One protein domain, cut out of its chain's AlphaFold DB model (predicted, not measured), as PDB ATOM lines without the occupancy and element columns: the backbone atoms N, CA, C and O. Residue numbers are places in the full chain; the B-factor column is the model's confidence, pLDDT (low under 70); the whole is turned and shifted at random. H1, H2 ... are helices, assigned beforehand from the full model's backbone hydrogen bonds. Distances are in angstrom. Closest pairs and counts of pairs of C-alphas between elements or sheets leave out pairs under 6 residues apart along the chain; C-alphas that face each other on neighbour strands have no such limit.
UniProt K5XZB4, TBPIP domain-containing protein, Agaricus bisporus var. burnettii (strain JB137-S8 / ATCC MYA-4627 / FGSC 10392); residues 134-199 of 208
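This is residues 134 to 199 of the 208 residues of the protein "TBPIP domain-containing protein" of Agaricus bisporus var. burnettii (strain JB137-S8 / ATCC MYA-4627 / FGSC 10392) (UniProt K5XZB4). What shape is this? H1 makes one long side of an open loop, short H2 extends it, and beyond H3 the chain folds back to bring H4 near H1. What builds it? The printed part, 66 residues with four named helices, H1 to H4 in order, is all helix and loose, with radius of gyration of the C-alphas 15.6 A and spans 51 by 21 by 18 A.

Where is H1? Residues 134 to 158, 35.7 A long, begin at C-alpha 134, (370.944, 214.630, 319.701). What follows? H2 is residues 162 to 167, H3 172 to 181, and H4 189 to 197, ending at C-alpha 197, (362.032, 215.062, 340.597).

Do H1 and H2 touch? They only just touch, only at the corner, through residues 156 to 158 of H1 alone, with 3 pairs of C-alphas within 8 A; the closest C-alphas, Phe 157 and Trp 163, are 5.7 A apart. What of the others? H4 is close but not clearly touching H1, the closest C-alphas, Arg 147 and Glu 195, being 7.9 A apart. H3 is apart from H1 and H4. Are the helix backbones complete? In H1, H2, H3 and H4 every O i to N i+4 pair is within hydrogen-bond range.

How far does it reach? The C-alphas farthest apart, Glu 134 and Ser 171, are 51.7 A apart. Is it unbroken and confident? The printed part has no cut and no long link; pLDDT is under 70 at residues 159 to 161 and 197 to 199.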
ATOM      1  N   GLU A 134     372.174 214.334 320.436       80.88
ATOM      2  CA  GLU A 134     370.944 214.630 319.701       80.88
ATOM      3  C   GLU A 134     369.750 213.851 320.258       80.88
ATOM      4  O   GLU A 134     368.705 214.451 320.497       80.88
ATOM      5  N   ASP A 135     369.924 212.561 320.560       82.69
ATOM      6  CA  ASP A 135     368.869 211.718 321.136       82.69
ATOM      7  C   ASP A 135     368.481 212.203 322.536       82.69
ATOM      8  O   ASP A 135     367.298 212.315 322.857       82.69
ATOM      9  N   VAL A 136     369.471 212.572 323.361       83.12
ATOM     10  CA  VAL A 136     369.215 213.161 324.685       83.12
ATOM     11  C   VAL A 136     368.421 214.462 324.552       83.12
ATOM     12  O   VAL A 136     367.440 214.657 325.267       83.12
ATOM     13  N   ALA A 137     368.810 215.339 323.622       84.88
ATOM     14  CA  ALA A 137     368.112 216.601 323.393       84.88
ATOM     15  C   ALA A 137     366.691 216.392 322.840       84.88
ATOM     16  O   ALA A 137     365.780 217.151 323.181       84.88
ATOM     17  N   HIS A 138     366.486 215.369 322.007       87.25
ATOM     18  CA  HIS A 138     365.173 215.000 321.492       87.25
ATOM     19  C   HIS A 138     364.243 214.554 322.625       87.25
ATOM     20  O   HIS A 138     363.177 215.145 322.798       87.25
ATOM     21  N   VAL A 139     364.691 213.606 323.454       87.94
ATOM     22  CA  VAL A 139     363.930 213.114 324.615       87.94
ATOM     23  C   VAL A 139     363.633 214.246 325.602       87.94
ATOM     24  O   VAL A 139     362.516 214.351 326.105       87.94
ATOM     25  N   GLU A 140     364.591 215.143 325.854       85.38
ATOM     26  CA  GLU A 140     364.386 216.298 326.737       85.38
ATOM     27  C   GLU A 140     363.317 217.258 326.184       85.38
ATOM     28  O   GLU A 140     362.464 217.749 326.930       85.38
ATOM     29  N   LYS A 141     363.310 217.492 324.866       88.38
ATOM     30  CA  LYS A 141     362.306 218.329 324.198       88.38
ATOM     31  C   LYS A 141     360.912 217.706 324.250       88.38
ATOM     32  O   LYS A 141     359.953 218.412 324.567       88.38
ATOM     33  N   GLU A 142     360.794 216.414 323.949       89.94
ATOM     34  CA  GLU A 142     359.523 215.690 324.038       89.94
ATOM     35  C   GLU A 142     358.988 215.687 325.468       89.94
ATOM     36  O   GLU A 142     357.815 215.978 325.696       89.94
ATOM     37  N   TRP A 143     359.862 215.457 326.447       85.00
ATOM     38  CA  TRP A 143     359.501 215.511 327.856       85.00
ATOM     39  C   TRP A 143     358.954 216.881 328.264       85.00
ATOM     40  O   TRP A 143     357.887 216.963 328.871       85.00
ATOM     41  N   MET A 144     359.648 217.970 327.911       84.62
ATOM     42  CA  MET A 144     359.186 219.327 328.225       84.62
ATOM     43  C   MET A 144     357.817 219.626 327.609       84.62
ATOM     44  O   MET A 144     356.967 220.225 328.274       84.62
ATOM     45  N   LEU A 145     357.591 219.185 326.369       88.88
ATOM     46  CA  LEU A 145     356.316 219.349 325.679       88.88
ATOM     47  C   LEU A 145     355.197 218.587 326.400       88.88
ATOM     48  O   LEU A 145     354.211 219.194 326.819       88.88
ATOM     49  N   TRP A 146     355.361 217.276 326.590       89.50
ATOM     50  CA  TRP A 146     354.313 216.422 327.149       89.50
ATOM     51  C   TRP A 146     354.041 216.703 328.624       89.50
ATOM     52  O   TRP A 146     352.882 216.718 329.038       89.50
ATOM     53  N   ARG A 147     355.071 217.042 329.406       86.50
ATOM     54  CA  ARG A 147     354.898 217.524 330.782       86.50
ATOM     55  C   ARG A 147     354.111 218.832 330.818       86.50
ATOM     56  O   ARG A 147     353.224 218.986 331.653       86.50
ATOM     57  N   GLY A 148     354.427 219.776 329.927       85.19
ATOM     58  CA  GLY A 148     353.703 221.044 329.824       85.19
ATOM     59  C   GLY A 148     352.227 220.839 329.472       85.19
ATOM     60  O   GLY A 148     351.357 221.447 330.096       85.19
ATOM     61  N   GLU A 149     351.946 219.942 328.525       90.06
ATOM     62  CA  GLU A 149     350.583 219.539 328.165       90.06
ATOM     63  C   GLU A 149     349.828 218.912 329.339       90.06
ATOM     64  O   GLU A 149     348.705 219.326 329.634       90.06
ATOM     65  N   TRP A 150     350.446 217.954 330.031       88.19
ATOM     66  CA  TRP A 150     349.845 217.276 331.177       88.19
ATOM     67  C   TRP A 150     349.495 218.252 332.303       88.19
ATOM     68  O   TRP A 150     348.335 218.310 332.710       88.19
ATOM     69  N   VAL A 151     350.443 219.089 332.742       85.00
ATOM     70  CA  VAL A 151     350.203 220.072 333.814       85.00
ATOM     71  C   VAL A 151     349.096 221.046 333.427       85.00
ATOM     72  O   VAL A 151     348.241 221.362 334.252       85.00
ATOM     73  N   ARG A 152     349.074 221.520 332.176       86.69
ATOM     74  CA  ARG A 152     348.041 222.453 331.713       86.69
ATOM     75  C   ARG A 152     346.660 221.810 331.705       86.69
ATOM     76  O   ARG A 152     345.723 222.416 332.212       86.69
ATOM     77  N   ARG A 153     346.530 220.597 331.159       88.44
ATOM     78  CA  ARG A 153     345.248 219.870 331.104       88.44
ATOM     79  C   ARG A 153     344.749 219.528 332.501       88.44
ATOM     80  O   ARG A 153     343.582 219.765 332.792       88.44
ATOM     81  N   ARG A 154     345.647 219.074 333.378       86.50
ATOM     82  CA  ARG A 154     345.337 218.833 334.787       86.50
ATOM     83  C   ARG A 154     344.839 220.105 335.463       86.50
ATOM     84  O   ARG A 154     343.759 220.078 336.023       86.50
ATOM     85  N   LYS A 155     345.547 221.236 335.329       83.75
ATOM     86  CA  LYS A 155     345.094 222.530 335.872       83.75
ATOM     87  C   LYS A 155     343.716 222.934 335.348       83.75
ATOM     88  O   LYS A 155     342.915 223.430 336.122       83.75
ATOM     89  N   VAL A 156     343.417 222.722 334.067       85.81
ATOM     90  CA  VAL A 156     342.076 223.006 333.514       85.81
ATOM     91  C   VAL A 156     341.003 222.166 334.190       85.81
ATOM     92  O   VAL A 156     339.966 222.695 334.577       85.81
ATOM     93  N   PHE A 157     341.275 220.881 334.382       86.38
ATOM     94  CA  PHE A 157     340.341 219.978 335.031       86.38
ATOM     95  C   PHE A 157     340.175 220.275 336.534       86.38
ATOM     96  O   PHE A 157     339.049 220.300 337.026       86.38
ATOM     97  N   THR A 158     341.273 220.537 337.254       78.25
ATOM     98  CA  THR A 158     341.293 220.614 338.726       78.25
ATOM     99  C   THR A 158     341.252 222.025 339.310       78.25
ATOM    100  O   THR A 158     340.647 222.216 340.356       78.25
ATOM    101  N   GLU A 159     341.941 222.995 338.698       69.19
ATOM    102  CA  GLU A 159     342.141 224.355 339.235       69.19
ATOM    103  C   GLU A 159     341.258 225.409 338.553       69.19
ATOM    104  O   GLU A 159     340.763 226.301 339.229       69.19
ATOM    105  N   TYR A 160     341.039 225.327 337.234       64.81
ATOM    106  CA  TYR A 160     340.184 226.270 336.490       64.81
ATOM    107  C   TYR A 160     338.707 225.855 336.506       64.81
ATOM    108  O   TYR A 160     338.000 225.968 335.507       64.81
ATOM    109  N   GLU A 161     338.262 225.366 337.660       64.75
ATOM    110  CA  GLU A 161     336.856 225.215 338.022       64.75
ATOM    111  C   GLU A 161     336.038 224.184 337.224       64.75
ATOM    112  O   GLU A 161     334.871 224.032 337.535       64.75
ATOM    113  N   PHE A 162     336.565 223.412 336.262       81.38
ATOM    114  CA  PHE A 162     335.715 222.455 335.521       81.38
ATOM    115  C   PHE A 162     335.132 221.353 336.420       81.38
ATOM    116  O   PHE A 162     333.917 221.153 336.456       81.38
ATOM    117  N   TRP A 163     335.986 220.650 337.175       85.38
ATOM    118  CA  TRP A 163     335.520 219.633 338.121       85.38
ATOM    119  C   TRP A 163     334.740 220.253 339.282       85.38
ATOM    120  O   TRP A 163     333.712 219.722 339.693       85.38
ATOM    121  N   GLN A 164     335.196 221.406 339.780       79.81
ATOM    122  CA  GLN A 164     334.518 222.126 340.859       79.81
ATOM    123  C   GLN A 164     333.120 222.583 340.434       79.81
ATOM    124  O   GLN A 164     332.173 222.298 341.141       79.81
ATOM    125  N   LEU A 165     332.944 223.157 339.245       82.00
ATOM    126  CA  LEU A 165     331.644 223.546 338.689       82.00
ATOM    127  C   LEU A 165     330.690 222.351 338.560       82.00
ATOM    128  O   LEU A 165     329.497 222.484 338.816       82.00
ATOM    129  N   ALA A 166     331.208 221.182 338.177       80.19
ATOM    130  CA  ALA A 166     330.416 219.958 338.087       80.19
ATOM    131  C   ALA A 166     330.023 219.381 339.463       80.19
ATOM    132  O   ALA A 166     329.052 218.632 339.551       80.19
ATOM    133  N   THR A 167     330.759 219.720 340.527       83.50
ATOM    134  CA  THR A 167     330.607 219.131 341.869       83.50
ATOM    135  C   THR A 167     330.185 220.126 342.954       83.50
ATOM    136  O   THR A 167     329.903 219.697 344.065       83.50
ATOM    137  N   ASP A 168     330.061 221.421 342.648       83.50
ATOM    138  CA  ASP A 168     329.781 222.504 343.615       83.50
ATOM    139  C   ASP A 168     328.430 222.333 344.332       83.50
ATOM    140  O   ASP A 168     328.240 222.740 345.475       83.50
ATOM    141  N   VAL A 169     327.477 221.675 343.669       84.50
ATOM    142  CA  VAL A 169     326.134 221.394 344.203       84.50
ATOM    143  C   VAL A 169     326.090 220.069 344.984       84.50
ATOM    144  O   VAL A 169     325.091 219.763 345.636       84.50
ATOM    145  N   LEU A 170     327.154 219.267 344.920       85.81
ATOM    146  CA  LEU A 170     327.232 217.939 345.522       85.81
ATOM    147  C   LEU A 170     327.944 217.983 346.875       85.81
ATOM    148  O   LEU A 170     328.812 218.819 347.128       85.81
ATOM    149  N   SER A 171     327.601 217.043 347.760       87.81
ATOM    150  CA  SER A 171     328.390 216.851 348.973       87.81
ATOM    151  C   SER A 171     329.782 216.296 348.617       87.81
ATOM    152  O   SER A 171     329.940 215.644 347.582       87.81
ATOM    153  N   PRO A 172     330.810 216.483 349.468       84.25
ATOM    154  CA  PRO A 172     332.149 215.948 349.203       84.25
ATOM    155  C   PRO A 172     332.191 214.427 348.988       84.25
ATOM    156  O   PRO A 172     333.084 213.929 348.306       84.25
ATOM    157  N   GLN A 173     331.237 213.698 349.573       86.88
ATOM    158  CA  GLN A 173     331.101 212.253 349.416       86.88
ATOM    159  C   GLN A 173     330.504 211.905 348.044       86.88
ATOM    160  O   GLN A 173     331.095 211.116 347.313       86.88
ATOM    161  N   ASP A 174     329.418 212.575 347.649       88.12
ATOM    162  CA  ASP A 174     328.760 212.354 346.351       88.12
ATOM    163  C   ASP A 174     329.654 212.788 345.177       88.12
ATOM    164  O   ASP A 174     329.677 212.152 344.128       88.12
ATOM    165  N   ALA A 175     330.447 213.851 345.353       85.56
ATOM    166  CA  ALA A 175     331.435 214.287 344.367       85.56
ATOM    167  C   ALA A 175     332.545 213.245 344.160       85.56
ATOM    168  O   ALA A 175     333.051 213.081 343.049       85.56
ATOM    169  N   LYS A 176     332.932 212.534 345.225       85.81
ATOM    170  CA  LYS A 176     333.921 211.459 345.146       85.81
ATOM    171  C   LYS A 176     333.348 210.236 344.429       85.81
ATOM    172  O   LYS A 176     334.007 209.715 343.535       85.81
ATOM    173  N   GLU A 177     332.128 209.833 344.780       89.25
ATOM    174  CA  GLU A 177     331.414 208.724 344.132       89.25
ATOM    175  C   GLU A 177     331.187 209.009 342.639       89.25
ATOM    176  O   GLU A 177     331.496 208.171 341.799       89.25
ATOM    177  N   LEU A 178     330.808 210.244 342.282       88.06
ATOM    178  CA  LEU A 178     330.704 210.674 340.886       88.06
ATOM    179  C   LEU A 178     332.044 210.582 340.135       88.06
ATOM    180  O   LEU A 178     332.072 210.224 338.961       88.06
ATOM    181  N   GLY A 179     333.161 210.916 340.787       88.69
ATOM    182  CA  GLY A 179     334.496 210.764 340.200       88.69
ATOM    183  C   GLY A 179     334.848 209.309 339.908       88.69
ATOM    184  O   GLY A 179     335.388 209.018 338.844       88.69
ATOM    185  N   GLU A 180     334.503 208.402 340.820       89.94
ATOM    186  CA  GLU A 180     334.697 206.960 340.648       89.94
ATOM    187  C   GLU A 180     333.804 206.410 339.518       89.94
ATOM    188  O   GLU A 180     334.305 205.707 338.640       89.94
ATOM    189  N   ASP A 181     332.532 206.819 339.455       91.94
ATOM    190  CA  ASP A 181     331.584 206.429 338.397       91.94
ATOM    191  C   ASP A 181     331.997 206.933 337.004       91.94
ATOM    192  O   ASP A 181     331.831 206.238 335.999       91.94
ATOM    193  N   LEU A 182     332.559 208.144 336.932       90.06
ATOM    194  CA  LEU A 182     333.085 208.729 335.695       90.06
ATOM    195  C   LEU A 182     334.486 208.210 335.329       90.06
ATOM    196  O   LEU A 182     335.011 208.580 334.276       90.06
ATOM    197  N   GLY A 183     335.096 207.368 336.171       90.38
ATOM    198  CA  GLY A 183     336.427 206.803 335.945       90.38
ATOM    199  C   GLY A 183     337.558 207.833 336.030       90.38
ATOM    200  O   GLY A 183     338.561 207.714 335.327       90.38
ATOM    201  N   VAL A 184     337.395 208.877 336.846       88.25
ATOM    202  CA  VAL A 184     338.407 209.920 337.039       88.25
ATOM    203  C   VAL A 184     339.515 209.397 337.951       88.25
ATOM    204  O   VAL A 184     339.353 209.276 339.164       88.25
ATOM    205  N   GLU A 185     340.679 209.134 337.362       87.75
ATOM    206  CA  GLU A 185     341.885 208.761 338.098       87.75
ATOM    207  C   GLU A 185     342.684 210.006 338.505       87.75
ATOM    208  O   GLU A 185     343.139 210.792 337.669       87.75
ATOM    209  N   TRP A 186     342.864 210.191 339.812       85.94
ATOM    210  CA  TRP A 186     343.649 211.293 340.367       85.94
ATOM    211  C   TRP A 186     345.143 210.969 340.379       85.94
ATOM    212  O   TRP A 186     345.553 209.811 340.467       85.94
ATOM    213  N   ASP A 187     345.975 212.012 340.345       86.56
ATOM    214  CA  ASP A 187     347.423 211.839 340.357       86.56
ATOM    215  C   ASP A 187     347.917 211.104 341.606       86.56
ATOM    216  O   ASP A 187     347.684 211.520 342.743       86.56
ATOM    217  N   SER A 188     348.665 210.027 341.374       87.81
ATOM    218  CA  SER A 188     349.293 209.240 342.424       87.81
ATOM    219  C   SER A 188     350.502 209.964 343.027       87.81
ATOM    220  O   SER A 188     351.039 210.936 342.483       87.81
ATOM    221  N   VAL A 189     351.001 209.447 344.153       85.88
ATOM    222  CA  VAL A 189     352.244 209.936 344.779       85.88
ATOM    223  C   VAL A 189     353.425 209.860 343.804       85.88
ATOM    224  O   VAL A 189     354.294 210.732 343.819       85.88
ATOM    225  N   GLU A 190     353.432 208.861 342.920       84.38
ATOM    226  CA  GLU A 190     354.450 208.694 341.884       84.38
ATOM    227  C   GLU A 190     354.360 209.790 340.819       84.38
ATOM    228  O   GLU A 190     355.389 210.352 340.448       84.38
ATOM    229  N   HIS A 191     353.152 210.176 340.390       85.88
ATOM    230  CA  HIS A 191     352.959 211.283 339.447       85.88
ATOM    231  C   HIS A 191     353.459 212.610 340.037       85.88
ATOM    232  O   HIS A 191     354.211 213.349 339.397       85.88
ATOM    233  N   VAL A 192     353.132 212.882 341.304       82.25
ATOM    234  CA  VAL A 192     353.602 214.082 342.015       82.25
ATOM    235  C   VAL A 192     355.126 214.065 342.199       82.25
ATOM    236  O   VAL A 192     355.789 215.101 342.078       82.25
ATOM    237  N   ALA A 193     355.710 212.898 342.477       83.50
ATOM    238  CA  ALA A 193     357.156 212.734 342.580       83.50
ATOM    239  C   ALA A 193     357.854 212.934 341.226       83.50
ATOM    240  O   ALA A 193     358.864 213.638 341.169       83.50
ATOM    241  N   LEU A 194     357.299 212.393 340.140       81.38
ATOM    242  CA  LEU A 194     357.809 212.537 338.775       81.38
ATOM    243  C   LEU A 194     357.804 214.005 338.325       81.38
ATOM    244  O   LEU A 194     358.786 214.502 337.768       81.38
ATOM    245  N   GLU A 195     356.736 214.737 338.644       79.00
ATOM    246  CA  GLU A 195     356.630 216.166 338.353       79.00
ATOM    247  C   GLU A 195     357.699 216.998 339.084       79.00
ATOM    248  O   GLU A 195     358.231 217.958 338.510       79.00
ATOM    249  N   ARG A 196     358.019 216.635 340.336       75.50
ATOM    250  CA  ARG A 196     358.987 217.333 341.204       75.50
ATOM    251  C   ARG A 196     360.443 216.933 340.945       75.50
ATOM    252  O   ARG A 196     361.330 217.780 341.057       75.50
ATOM    253  N   GLY A 197     360.697 215.661 340.648       65.62
ATOM    254  CA  GLY A 197     362.032 215.062 340.597       65.62
ATOM    255  C   GLY A 197     362.882 215.552 339.429       65.62
ATOM    256  O   GLY A 197     364.076 215.789 339.595       65.62
ATOM    257  N   LEU A 198     362.264 215.795 338.272       59.28
ATOM    258  CA  LEU A 198     362.989 216.110 337.036       59.28
ATOM    259  C   LEU A 198     363.051 217.611 336.708       59.28
ATOM    260  O   LEU A 198     363.822 218.022 335.848       59.28
ATOM    261  N   ALA A 199     362.322 218.463 337.440       53.22
ATOM    262  CA  ALA A 199     362.441 219.923 337.327       53.22
ATOM    263  C   ALA A 199     363.775 220.466 337.887       53.22
ATOM    264  O   ALA A 199     364.173 221.587 337.579       53.22
TER     265      ALA A 199